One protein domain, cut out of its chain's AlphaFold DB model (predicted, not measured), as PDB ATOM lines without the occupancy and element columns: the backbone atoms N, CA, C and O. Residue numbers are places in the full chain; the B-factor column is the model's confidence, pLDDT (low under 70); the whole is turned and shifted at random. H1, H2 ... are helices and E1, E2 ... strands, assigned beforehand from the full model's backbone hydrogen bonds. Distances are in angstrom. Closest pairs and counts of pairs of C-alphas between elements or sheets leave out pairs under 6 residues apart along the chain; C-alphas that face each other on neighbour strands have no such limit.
ATOM      1  N   THR A 196      12.073  39.264 -28.055       95.50
ATOM      2  CA  THR A 196      12.223  40.182 -26.908       95.50
ATOM      3  C   THR A 196      11.578  39.666 -25.623       95.50
ATOM      4  O   THR A 196      11.711  40.300 -24.577       95.50
ATOM      5  N   ALA A 197      10.893  38.522 -25.680       96.69
ATOM      6  CA  ALA A 197      10.214  37.941 -24.531       96.69
ATOM      7  C   ALA A 197      11.196  37.553 -23.403       96.69
ATOM      8  O   ALA A 197      12.278  37.019 -23.683       96.69
ATOM      9  N   PRO A 198      10.826  37.746 -22.119       96.06
ATOM     10  CA  PRO A 198      11.590  37.233 -20.987       96.06
ATOM     11  C   PRO A 198      11.819  35.724 -21.111       96.06
ATOM     12  O   PRO A 198      10.905  34.970 -21.449       96.06
ATOM     13  N   ARG A 199      13.045  35.266 -20.836       92.62
ATOM     14  CA  ARG A 199      13.432  33.855 -21.033       92.62
ATOM     15  C   ARG A 199      12.733  32.881 -20.087       92.62
ATOM     16  O   ARG A 199      12.661  31.697 -20.389       92.62
ATOM     17  N   ASP A 200      12.276  33.373 -18.948       94.31
ATOM     18  CA  ASP A 200      11.554  32.637 -17.914       94.31
ATOM     19  C   ASP A 200      10.027  32.747 -18.055       94.31
ATOM     20  O   ASP A 200       9.294  32.208 -17.225       94.31
ATOM     21  N   ALA A 201       9.531  33.424 -19.099       97.94
ATOM     22  CA  ALA A 201       8.103  33.523 -19.362       97.94
ATOM     23  C   ALA A 201       7.486  32.144 -19.641       97.94
ATOM     24  O   ALA A 201       8.046  31.326 -20.376       97.94
ATOM     25  N   LEU A 202       6.273  31.919 -19.127       98.62
ATOM     26  CA  LEU A 202       5.452  30.798 -19.579       98.62
ATOM     27  C   LEU A 202       5.137  30.967 -21.066       98.62
ATOM     28  O   LEU A 202       4.968  32.083 -21.552       98.62
ATOM     29  N   VAL A 203       5.001  29.860 -21.784       98.56
ATOM     30  CA  VAL A 203       4.667  29.856 -23.207       98.56
ATOM     31  C   VAL A 203       3.239  29.383 -23.413       98.56
ATOM     32  O   VAL A 203       2.874  28.299 -22.962       98.56
ATOM     33  N   ALA A 204       2.459  30.171 -24.145       98.56
ATOM     34  CA  ALA A 204       1.094  29.870 -24.541       98.56
ATOM     35  C   ALA A 204       0.992  29.682 -26.061       98.56
ATOM     36  O   ALA A 204       1.450  30.524 -26.835       98.56
ATOM     37  N   VAL A 205       0.364  28.587 -26.494       97.81
ATOM     38  CA  VAL A 205       0.052  28.309 -27.909       97.81
ATOM     39  C   VAL A 205      -1.443  28.022 -28.073       97.81
ATOM     40  O   VAL A 205      -2.037  27.465 -27.145       97.81
ATOM     41  N   PRO A 206      -2.076  28.355 -29.214       97.06
ATOM     42  CA  PRO A 206      -3.494  28.071 -29.414       97.06
ATOM     43  C   PRO A 206      -3.785  26.573 -29.324       97.06
ATOM     44  O   PRO A 206      -3.070  25.768 -29.940       97.06
ATOM     45  N   LEU A 207      -4.848  26.213 -28.605       95.69
ATOM     46  CA  LEU A 207      -5.389  24.859 -28.584       95.69
ATOM     47  C   LEU A 207      -5.921  24.520 -29.991       95.69
ATOM     48  O   LEU A 207      -6.787  25.234 -30.502       95.69
ATOM     49  N   PRO A 208      -5.404  23.478 -30.667       91.62
ATOM     50  CA  PRO A 208      -5.906  23.110 -31.983       91.62
ATOM     51  C   PRO A 208      -7.335  22.548 -31.896       91.62
ATOM     52  O   PRO A 208      -7.690  21.925 -30.891       91.62
ATOM     53  N   PRO A 209      -8.139  22.693 -32.966       84.19
ATOM     54  CA  PRO A 209      -9.467  22.092 -33.034       84.19
ATOM     55  C   PRO A 209      -9.441  20.590 -32.721       84.19
ATOM     56  O   PRO A 209      -8.611  19.853 -33.252       84.19
ATOM     57  N   GLY A 210     -10.360  20.141 -31.865       85.94
ATOM     58  CA  GLY A 210     -10.506  18.733 -31.482       85.94
ATOM     59  C   GLY A 210      -9.536  18.233 -30.403       85.94
ATOM     60  O   GLY A 210      -9.696  17.101 -29.952       85.94
ATOM     61  N   SER A 211      -8.568  19.041 -29.956       91.44
ATOM     62  CA  SER A 211      -7.724  18.675 -28.812       91.44
ATOM     63  C   SER A 211      -8.492  18.792 -27.493       91.44
ATOM     64  O   SER A 211      -9.268  19.724 -27.291       91.44
ATOM     65  N   LEU A 212      -8.245  17.844 -26.588       91.81
ATOM     66  CA  LEU A 212      -8.779  17.824 -25.220       91.81
ATOM     67  C   LEU A 212      -7.719  18.222 -24.181       91.81
ATOM     68  O   LEU A 212      -7.896  17.979 -22.986       91.81
ATOM     69  N   ALA A 213      -6.594  18.783 -24.630       94.06
ATOM     70  CA  ALA A 213      -5.530  19.209 -23.738       94.06
ATOM     71  C   ALA A 213      -6.031  20.293 -22.763       94.06
ATOM     72  O   ALA A 213      -6.793  21.175 -23.173       94.06
ATOM     73  N   PRO A 214      -5.588  20.277 -21.490       95.69
ATOM     74  CA  PRO A 214      -5.898  21.342 -20.546       95.69
ATOM     75  C   PRO A 214      -5.500  22.712 -21.102       95.69
ATOM     76  O   PRO A 214      -4.374  22.899 -21.573       95.69
ATOM     77  N   SER A 215      -6.423  23.663 -21.023       97.25
ATOM     78  CA  SER A 215      -6.285  24.981 -21.628       97.25
ATOM     79  C   SER A 215      -6.870  26.079 -20.741       97.25
ATOM     80  O   SER A 215      -7.605  25.816 -19.788       97.25
ATOM     81  N   VAL A 216      -6.499  27.322 -21.045       98.00
ATOM     82  CA  VAL A 216      -7.031  28.535 -20.418       98.00
ATOM     83  C   VAL A 216      -7.636  29.416 -21.500       98.00
ATOM     84  O   VAL A 216      -6.993  29.675 -22.517       98.00
ATOM     85  N   HIS A 217      -8.862  29.881 -21.273       97.88
ATOM     86  CA  HIS A 217      -9.549  30.786 -22.184       97.88
ATOM     87  C   HIS A 217      -9.029  32.219 -22.020       97.88
ATOM     88  O   HIS A 217      -9.036  32.747 -20.907       97.88
ATOM     89  N   ALA A 218      -8.593  32.846 -23.114       98.00
ATOM     90  CA  ALA A 218      -8.149  34.241 -23.145       98.00
ATOM     91  C   ALA A 218      -8.273  34.822 -24.562       98.00
ATOM     92  O   ALA A 218      -8.045  34.124 -25.553       98.00
ATOM     93  N   ALA A 219      -8.621  36.105 -24.676       97.12
ATOM     94  CA  ALA A 219      -8.820  36.813 -25.946       97.12
ATOM     95  C   ALA A 219      -9.721  36.054 -26.949       97.12
ATOM     96  O   ALA A 219      -9.484  36.047 -28.160       97.12
ATOM     97  N   GLY A 220     -10.752  35.380 -26.428       95.12
ATOM     98  CA  GLY A 220     -11.771  34.684 -27.215       95.12
ATOM     99  C   GLY A 220     -11.377  33.309 -27.764       95.12
ATOM    100  O   GLY A 220     -12.166  32.740 -28.516       95.12
ATOM    101  N   ILE A 221     -10.206  32.761 -27.415       95.62
ATOM    102  CA  ILE A 221      -9.802  31.389 -27.773       95.62
ATOM    103  C   ILE A 221      -9.131  30.670 -26.596       95.62
ATOM    104  O   ILE A 221      -8.772  31.288 -25.594       95.62
ATOM    105  N   ASP A 222      -8.950  29.358 -26.726       97.50
ATOM    106  CA  ASP A 222      -8.312  28.529 -25.704       97.50
ATOM    107  C   ASP A 222      -6.815  28.343 -25.973       97.50
ATOM    108  O   ASP A 222      -6.381  28.110 -27.107       97.50
ATOM    109  N   TRP A 223      -6.017  28.412 -24.908       98.19
ATOM    110  CA  TRP A 223      -4.557  28.380 -24.961       98.19
ATOM    111  C   TRP A 223      -3.989  27.255 -24.107       98.19
ATOM    112  O   TRP A 223      -4.340  27.107 -22.938       98.19
ATOM    113  N   VAL A 224      -3.047  26.503 -24.664       98.25
ATOM    114  CA  VAL A 224      -2.236  25.544 -23.910       98.25
ATOM    115  C   VAL A 224      -1.002  26.262 -23.392       98.25
ATOM    116  O   VAL A 224      -0.221  26.799 -24.180       98.25
ATOM    117  N   VAL A 225      -0.820  26.246 -22.072       98.38
ATOM    118  CA  VAL A 225       0.256  26.974 -21.390       98.38
ATOM    119  C   VAL A 225       1.265  26.007 -20.770       98.38
ATOM    120  O   VAL A 225       0.907  24.982 -20.179       98.38
ATOM    121  N   ALA A 226       2.550  26.310 -20.931       97.81
ATOM    122  CA  ALA A 226       3.656  25.493 -20.450       97.81
ATOM    123  C   ALA A 226       4.895  26.323 -20.087       97.81
ATOM    124  O   ALA A 226       4.926  27.529 -20.271       97.81
ATOM    125  N   ASP A 227       5.934  25.649 -19.596       96.31
ATOM    126  CA  ASP A 227       7.230  26.234 -19.222       96.31
ATOM    127  C   ASP A 227       8.167  26.513 -20.409       96.31
ATOM    128  O   ASP A 227       9.207  27.141 -20.252       96.31
ATOM    129  N   SER A 228       7.842  25.997 -21.593       93.88
ATOM    130  CA  SER A 228       8.682  26.109 -22.780       93.88
ATOM    131  C   SER A 228       7.862  25.923 -24.050       93.88
ATOM    132  O   SER A 228       6.825  25.252 -24.047       93.88
ATOM    133  N   VAL A 229       8.373  26.442 -25.171       93.44
ATOM    134  CA  VAL A 229       7.763  26.270 -26.502       93.44
ATOM    135  C   VAL A 229       7.568  24.792 -26.835       93.44
ATOM    136  O   VAL A 229       6.524  24.392 -27.355       93.44
ATOM    137  N   ARG A 230       8.557  23.956 -26.502       89.69
ATOM    138  CA  ARG A 230       8.497  22.509 -26.725       89.69
ATOM    139  C   ARG A 230       7.379  21.868 -25.910       89.69
ATOM    140  O   ARG A 230       6.579  21.127 -26.477       89.69
ATOM    141  N   SER A 231       7.325  22.145 -24.608       92.69
ATOM    142  CA  SER A 231       6.284  21.612 -23.730       92.69
ATOM    143  C   SER A 231       4.893  22.070 -24.169       92.69
ATOM    144  O   SER A 231       3.987  21.244 -24.211       92.69
ATOM    145  N   ALA A 232       4.724  23.343 -24.539       95.06
ATOM    146  CA  ALA A 232       3.444  23.891 -24.993       95.06
ATOM    147  C   ALA A 232       2.958  23.187 -26.269       95.06
ATOM    148  O   ALA A 232       1.851  22.655 -26.300       95.06
ATOM    149  N   ARG A 233       3.822  23.095 -27.292       91.88
ATOM    150  CA  ARG A 233       3.510  22.426 -28.570       91.88
ATOM    151  C   ARG A 233       3.254  20.923 -28.407       91.88
ATOM    152  O   ARG A 233       2.395  20.374 -29.087       91.88
ATOM    153  N   ALA A 234       3.988  20.249 -27.520       90.81
ATOM    154  CA  ALA A 234       3.770  18.828 -27.248       90.81
ATOM    155  C   ALA A 234       2.431  18.587 -26.536       90.81
ATOM    156  O   ALA A 234       1.687  17.696 -26.932       90.81
ATOM    157  N   ARG A 235       2.110  19.401 -25.520       94.31
ATOM    158  CA  ARG A 235       0.843  19.319 -24.776       94.31
ATOM    159  C   ARG A 235      -0.362  19.684 -25.628       94.31
ATOM    160  O   ARG A 235      -1.429  19.150 -25.383       94.31
ATOM    161  N   SER A 236      -0.208  20.575 -26.606       92.81
ATOM    162  CA  SER A 236      -1.314  20.945 -27.487       92.81
ATOM    163  C   SER A 236      -1.689  19.844 -28.476       92.81
ATOM    164  O   SER A 236      -2.678  20.001 -29.178       92.81
ATOM    165  N   GLU A 237      -0.880  18.779 -28.591       89.62
ATOM    166  CA  GLU A 237      -1.112  17.647 -29.503       89.62
ATOM    167  C   GLU A 237      -1.316  18.090 -30.964       89.62
ATOM    168  O   GLU A 237      -1.976  17.429 -31.765       89.62
ATOM    169  N   LYS A 238      -0.736  19.243 -31.324       88.19
ATOM    170  CA  LYS A 238      -0.933  19.860 -32.634       88.19
ATOM    171  C   LYS A 238      -0.149  19.080 -33.676       88.19
ATOM    172  O   LYS A 238       1.073  18.956 -33.587       88.19
ATOM    173  N   ILE A 239      -0.857  18.573 -34.677       85.19
ATOM    174  CA  ILE A 239      -0.258  17.907 -35.831       85.19
ATOM    175  C   ILE A 239      -0.018  18.972 -36.904       85.19
ATOM    176  O   ILE A 239      -0.999  19.541 -37.380       85.19
ATOM    177  N   PRO A 240       1.239  19.215 -37.329       83.94
ATOM    178  CA  PRO A 240       1.519  20.217 -38.346       83.94
ATOM    179  C   PRO A 240       0.752  19.961 -39.644       83.94
ATOM    180  O   PRO A 240       0.853  18.882 -40.242       83.94
ATOM    181  N   ALA A 278       2.914  36.878 -32.579       97.44
ATOM    182  CA  ALA A 278       3.560  36.691 -31.301       97.44
ATOM    183  C   ALA A 278       3.383  37.952 -30.466       97.44
ATOM    184  O   ALA A 278       3.334  39.063 -30.992       97.44
ATOM    185  N   SER A 279       3.291  37.773 -29.157       98.06
ATOM    186  CA  SER A 279       3.335  38.852 -28.175       98.06
ATOM    187  C   SER A 279       3.808  38.281 -26.845       98.06
ATOM    188  O   SER A 279       3.890  37.065 -26.667       98.06
ATOM    189  N   TRP A 280       4.130  39.144 -25.897       98.50
ATOM    190  CA  TRP A 280       4.363  38.753 -24.519       98.50
ATOM    191  C   TRP A 280       3.983  39.896 -23.586       98.50
ATOM    192  O   TRP A 280       3.927  41.053 -24.000       98.50
ATOM    193  N   CYS A 281       3.703  39.572 -22.329       98.56
ATOM    194  CA  CYS A 281       3.383  40.558 -21.305       98.56
ATOM    195  C   CYS A 281       3.905  40.096 -19.947       98.56
ATOM    196  O   CYS A 281       3.898  38.895 -19.664       98.56
ATOM    197  N   SER A 282       4.318  41.048 -19.111       98.19
ATOM    198  CA  SER A 282       4.554  40.850 -17.678       98.19
ATOM    199  C   SER A 282       3.406  41.460 -16.861       98.19
ATOM    200  O   SER A 282       2.743  42.384 -17.347       98.19
ATOM    201  N   PRO A 283       3.165  41.000 -15.616       95.94
ATOM    202  CA  PRO A 283       2.065  41.510 -14.805       95.94
ATOM    203  C   PRO A 283       2.163  43.027 -14.604       95.94
ATOM    204  O   PRO A 283       3.212  43.548 -14.224       95.94
ATOM    205  N   GLY A 284       1.066  43.738 -14.872       92.44
ATOM    206  CA  GLY A 284       0.987  45.197 -14.727       92.44
ATOM    207  C   GLY A 284       1.730  46.021 -15.788       92.44
ATOM    208  O   GLY A 284       1.775  47.243 -15.661       92.44
ATOM    209  N   GLN A 285       2.301  45.395 -16.822       95.69
ATOM    210  CA  GLN A 285       2.907  46.086 -17.967       95.69
ATOM    211  C   GLN A 285       1.995  46.036 -19.194       95.69
ATOM    212  O   GLN A 285       1.051  45.258 -19.224       95.69
ATOM    213  N   LEU A 286       2.286  46.866 -20.200       96.44
ATOM    214  CA  LEU A 286       1.642  46.768 -21.512       96.44
ATOM    215  C   LEU A 286       2.244  45.603 -22.315       96.44
ATOM    216  O   LEU A 286       3.457  45.383 -22.237       96.44
ATOM    217  N   PRO A 287       1.436  44.885 -23.116       97.44
ATOM    218  CA  PRO A 287       1.931  43.788 -23.935       97.44
ATOM    219  C   PRO A 287       2.817  44.295 -25.079       97.44
ATOM    220  O   PRO A 287       2.583  45.362 -25.653       97.44
ATOM    221  N   ALA A 288       3.806  43.488 -25.465       96.31
ATOM    222  CA  ALA A 288       4.630  43.745 -26.637       96.31
ATOM    223  C   ALA A 288       3.782  43.719 -27.921       96.31
ATOM    224  O   ALA A 288       2.973  42.811 -28.131       96.31
ATOM    225  N   SER A 289       3.979  44.700 -28.802       93.56
ATOM    226  CA  SER A 289       3.227  44.792 -30.057       93.56
ATOM    227  C   SER A 289       3.557  43.627 -31.001       93.56
ATOM    228  O   SER A 289       4.739  43.346 -31.217       93.56
ATOM    229  N   PRO A 290       2.555  42.993 -31.640       93.12
ATOM    230  CA  PRO A 290       2.783  41.934 -32.622       93.12
ATOM    231  C   PRO A 290       3.220  42.461 -33.999       93.12
ATOM    232  O   PRO A 290       3.476  41.657 -34.897       93.12
ATOM    233  N   LEU A 291       3.236  43.786 -34.195       89.94
ATOM    234  CA  LEU A 291       3.533  44.430 -35.479       89.94
ATOM    235  C   LEU A 291       5.023  44.741 -35.666       89.94
ATOM    236  O   LEU A 291       5.484  44.754 -36.808       89.94
ATOM    237  N   ALA A 292       5.749  44.955 -34.559       81.94
ATOM    238  CA  ALA A 292       7.180  45.268 -34.520       81.94
ATOM    239  C   ALA A 292       7.630  46.188 -35.684       81.94
ATOM    240  O   ALA A 292       6.943  47.147 -36.023       81.94
ATOM    241  N   GLN A 293       8.772  45.874 -36.300       81.94
ATOM    242  CA  GLN A 293       9.428  46.605 -37.391       81.94
ATOM    243  C   GLN A 293       8.711  46.556 -38.750       81.94
ATOM    244  O   GLN A 293       9.093  47.263 -39.679       81.94
ATOM    245  N   GLY A 294       7.719  45.695 -38.954       66.88
ATOM    246  CA  GLY A 294       7.138  45.550 -40.282       66.88
ATOM    247  C   GLY A 294       5.813  44.846 -40.222       66.88
ATOM    248  O   GLY A 294       5.766  43.617 -40.278       66.88
ATOM    249  N   GLY A 295       4.764  45.665 -40.134       76.38
ATOM    250  CA  GLY A 295       3.384  45.222 -40.055       76.38
ATOM    251  C   GLY A 295       3.027  44.148 -41.084       76.38
ATOM    252  O   GLY A 295       3.682  43.944 -42.105       76.38
ATOM    253  N   ALA A 296       1.933  43.448 -40.834       90.50
ATOM    254  CA  ALA A 296       1.567  42.243 -41.569       90.50
ATOM    255  C   ALA A 296       0.609  42.503 -42.742       90.50
ATOM    256  O   ALA A 296      -0.333  41.742 -42.951       90.50
ATOM    257  N   PHE A 297       0.817  43.591 -43.491       94.25
ATOM    258  CA  PHE A 297      -0.034  43.959 -44.637       94.25
ATOM    259  C   PHE A 297      -1.525  44.114 -44.265       94.25
ATOM    260  O   PHE A 297      -2.396  43.716 -45.036       94.25
ATOM    261  N   GLY A 298      -1.787  44.629 -43.055       92.44
ATOM    262  CA  GLY A 298      -3.121  44.763 -42.450       92.44
ATOM    263  C   GLY A 298      -3.614  43.537 -41.674       92.44
ATOM    264  O   GLY A 298      -4.564  43.616 -40.903       92.44
ATOM    265  N   ALA A 299      -2.958  42.380 -41.810       93.00
ATOM    266  CA  ALA A 299      -3.473  41.121 -41.268       93.00
ATOM    267  C   ALA A 299      -3.378  40.984 -39.739       93.00
ATOM    268  O   ALA A 299      -4.120  40.198 -39.154       93.00
ATOM    269  N   LYS A 300      -2.472  41.734 -39.099       93.62
ATOM    270  CA  LYS A 300      -2.238  41.698 -37.645       93.62
ATOM    271  C   LYS A 300      -2.981  42.792 -36.869       93.62
ATOM    272  O   LYS A 300      -2.896  42.801 -35.646       93.62
ATOM    273  N   GLU A 301      -3.716  43.688 -37.535       89.44
ATOM    274  CA  GLU A 301      -4.427  44.787 -36.853       89.44
ATOM    275  C   GLU A 301      -5.435  44.283 -35.816       89.44
ATOM    276  O   GLU A 301      -5.572  44.862 -34.744       89.44
ATOM    277  N   SER A 302      -6.089  43.158 -36.105       88.69
ATOM    278  CA  SER A 302      -7.047  42.508 -35.209       88.69
ATOM    279  C   SER A 302      -6.476  41.258 -34.526       88.69
ATOM    280  O   SER A 302      -7.231  40.342 -34.192       88.69
ATOM    281  N   SER A 303      -5.150  41.144 -34.405       94.38
ATOM    282  CA  SER A 303      -4.530  39.960 -33.808       94.38
ATOM    283  C   SER A 303      -4.827  39.875 -32.304       94.38
ATOM    284  O   SER A 303      -4.584  40.843 -31.581       94.38
ATOM    285  N   PRO A 304      -5.299  38.725 -31.784       96.00
ATOM    286  CA  PRO A 304      -5.651  38.595 -30.371       96.00
ATOM    287  C   PRO A 304      -4.433  38.380 -29.463       96.00
ATOM    288  O   PRO A 304      -4.585  38.338 -28.244       96.00
ATOM    289  N   VAL A 305      -3.224  38.206 -30.011       97.81
ATOM    290  CA  VAL A 305      -2.064  37.735 -29.230       97.81
ATOM    291  C   VAL A 305      -1.625  38.707 -28.134       97.81
ATOM    292  O   VAL A 305      -1.212  38.253 -27.071       97.81
ATOM    293  N   ALA A 306      -1.750  40.021 -28.351       97.50
ATOM    294  CA  ALA A 306      -1.397  41.024 -27.343       97.50
ATOM    295  C   ALA A 306      -2.375  41.007 -26.161       97.50
ATOM    296  O   ALA A 306      -1.959  40.983 -25.002       97.50
ATOM    297  N   GLN A 307      -3.676  40.937 -26.457       98.06
ATOM    298  CA  GLN A 307      -4.711  40.784 -25.438       98.06
ATOM    299  C   GLN A 307      -4.547  39.458 -24.682       98.06
ATOM    300  O   GLN A 307      -4.589  39.444 -23.454       98.06
ATOM    301  N   ALA A 308      -4.284  38.357 -25.394       98.38
ATOM    302  CA  ALA A 308      -4.057  37.053 -24.780       98.38
ATOM    303  C   ALA A 308      -2.845  37.074 -23.840       98.38
ATOM    304  O   ALA A 308      -2.927  36.565 -22.726       98.38
ATOM    305  N   ALA A 309      -1.735  37.696 -24.254       98.62
ATOM    306  CA  ALA A 309      -0.536  37.794 -23.428       98.62
ATOM    307  C   ALA A 309      -0.819  38.544 -22.120       98.62
ATOM    308  O   ALA A 309      -0.410  38.089 -21.052       98.62
ATOM    309  N   GLN A 310      -1.569  39.645 -22.192       98.50
ATOM    310  CA  GLN A 310      -1.980  40.416 -21.022       98.50
ATOM    311  C   GLN A 310      -2.885  39.611 -20.077       98.50
ATOM    312  O   GLN A 310      -2.621  39.552 -18.874       98.50
ATOM    313  N   GLU A 311      -3.953  39.007 -20.601       98.44
ATOM    314  CA  GLU A 311      -4.930  38.252 -19.809       98.44
ATOM    315  C   GLU A 311      -4.290  37.031 -19.141       98.44
ATOM    316  O   GLU A 311      -4.474  36.813 -17.941       98.44
ATOM    317  N   LEU A 312      -3.474  36.276 -19.883       98.62
ATOM    318  CA  LEU A 312      -2.758  35.118 -19.353       98.62
ATOM    319  C   LEU A 312      -1.696  35.538 -18.329       98.62
ATOM    320  O   LEU A 312      -1.571  34.893 -17.291       98.62
ATOM    321  N   SER A 313      -0.959  36.626 -18.574       98.56
ATOM    322  CA  SER A 313       0.025  37.135 -17.610       98.56
ATOM    323  C   SER A 313      -0.626  37.521 -16.282       98.56
ATOM    324  O   SER A 313      -0.120  37.152 -15.221       98.56
ATOM    325  N   ASN A 314      -1.793  38.168 -16.327       97.44
ATOM    326  CA  ASN A 314      -2.573  38.489 -15.134       97.44
ATOM    327  C   ASN A 314      -3.116  37.227 -14.445       97.44
ATOM    328  O   ASN A 314      -3.091  37.144 -13.220       97.44
ATOM    329  N   HIS A 315      -3.572  36.233 -15.216       97.44
ATOM    330  CA  HIS A 315      -4.088  34.969 -14.686       97.44
ATOM    331  C   HIS A 315      -3.021  34.167 -13.928       97.44
ATOM    332  O   HIS A 315      -3.270  33.693 -12.822       97.44
ATOM    333  N   PHE A 316      -1.826  34.024 -14.507       97.94
ATOM    334  CA  PHE A 316      -0.724  33.268 -13.901       97.94
ATOM    335  C   PHE A 316       0.163  34.109 -12.975       97.94
ATOM    336  O   PHE A 316       1.043  33.556 -12.317       97.94
ATOM    337  N   ASN A 317      -0.053  35.427 -12.927       97.62
ATOM    338  CA  ASN A 317       0.767  36.392 -12.195       97.62
ATOM    339  C   ASN A 317       2.276  36.239 -12.489       97.62
ATOM    340  O   ASN A 317       3.116  36.258 -11.590       97.62
ATOM    341  N   THR A 318       2.616  36.045 -13.762       98.31
ATOM    342  CA  THR A 318       3.993  35.926 -14.266       98.31
ATOM    343  C   THR A 318       4.059  36.378 -15.724       98.31
ATOM    344  O   THR A 318       3.027  36.636 -16.346       98.31
ATOM    345  N   SER A 319       5.259  36.497 -16.288       98.62
ATOM    346  CA  SER A 319       5.426  36.800 -17.709       98.62
ATOM    347  C   SER A 319       4.883  35.661 -18.576       98.62
ATOM    348  O   SER A 319       5.177  34.492 -18.322       98.62
ATOM    349  N   VAL A 320       4.114  35.989 -19.616       98.81
ATOM    350  CA  VAL A 320       3.589  35.011 -20.583       98.81
ATOM    351  C   VAL A 320       3.930  35.448 -22.004       98.81
ATOM    352  O   VAL A 320       3.608  36.563 -22.407       98.81
ATOM    353  N   ARG A 321       4.564  34.547 -22.759       98.62
ATOM    354  CA  ARG A 321       4.891  34.631 -24.187       98.62
ATOM    355  C   ARG A 321       3.856  33.837 -24.981       98.62
ATOM    356  O   ARG A 321       3.709  32.632 -24.793       98.62
ATOM    357  N   VAL A 322       3.141  34.505 -25.873       98.50
ATOM    358  CA  VAL A 322       2.081  33.935 -26.711       98.50
ATOM    359  C   VAL A 322       2.596  33.749 -28.128       98.50
ATOM    360  O   VAL A 322       3.098  34.705 -28.713       98.50
ATOM    361  N   LEU A 323       2.447  32.542 -28.685       97.69
ATOM    362  CA  LEU A 323       2.993  32.182 -29.996       97.69
ATOM    363  C   LEU A 323       1.991  31.444 -30.871       97.69
ATOM    364  O   LEU A 323       1.487  30.380 -30.505       97.69
ATOM    365  N   TRP A 324       1.788  31.952 -32.080       96.62
ATOM    366  CA  TRP A 324       1.132  31.217 -33.151       96.62
ATOM    367  C   TRP A 324       2.139  30.390 -33.948       96.62
ATOM    368  O   TRP A 324       3.259  30.816 -34.237       96.62
TER     369      TRP A 324
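This is residues 196 to 240 and 278 to 324 of the 575 residues of the protein "Unannotated protein" of freshwater metagenome (UniProt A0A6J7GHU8). What shape do these atoms make? A strongly twisted sheet of five strands, curled like part of a barrel, wraps round the helix H2, while the shorter helix H1 packs on its other face, making three layers with helices on both faces of the sheet. Residues 293 to 298, between E4 and H2, stick out. What is it built of? The 92 printed residues include two named helices and five named strands, in the order E1 E2 E3 H1 E4 H2 E5; the mixed sheet runs E2 E3 E1 E5 E4. The class is mixed, helices and strands, with under half of the residues in named elements; the whole is compact, with a radius of gyration of the C-alphas of 12.6 A and spans of 34 by 30 by 22 A.

How do the strands pair? E1, residues 202 to 206, is parallel to E5, residues 320 to 323, with N 204 and O 321 2.8 A apart, and E5 is antiparallel to E4, residues 278 to 281, with N 322 and O 279 2.8 A apart. E3, residues 221 to 226, is staggered: its residues 223 to 226 pair with E1, antiparallel, with N 203 and O 226 2.8 A apart, and its residues 221 to 223 pair with E2, residues 216 to 218, in a hairpin, with N 216 and O 223 2.9 A apart. These N and O pairs are within hydrogen-bond range. Where is H2? The sheet curls round H2, residues 305 to 316, which touches E4 at the C-alphas of Trp 280 and Ala 309, 5.1 A, E5 at Ser 313 and Val 320, 5.1 A, and E2 at Ala 218 and Ala 308, 5.2 A, the closest of each pair. Where is H1? H1, residues 229 to 235, is on the opposite face at a height over the sheet of 7.5 A and runs across the strands, at 66 degrees to E3 on the local plane. It touches E3, the closest C-alphas being those of Ala 226 and Ala 232, 4.8 A apart. In both helices every O i to N i+4 pair is within hydrogen-bond range.

Where do the first and last elements lie? E1 begins at C-alpha 202 (5.452, 30.798, -19.579), and E5 ends at C-alpha 323 (2.993, 32.182, -29.996). Which elements are longest? E3 spans 16.4 A and H2 16.0 A, from first to last C-alpha.

Where is the cut? Residues 241 to 277 are not printed, and C-alphas 240 and 278 are 18.0 A apart. Which link is long, and where is confidence low? The link E4 to H2, 23 residues, is long, and residue 294 is under 70 in pLDDT.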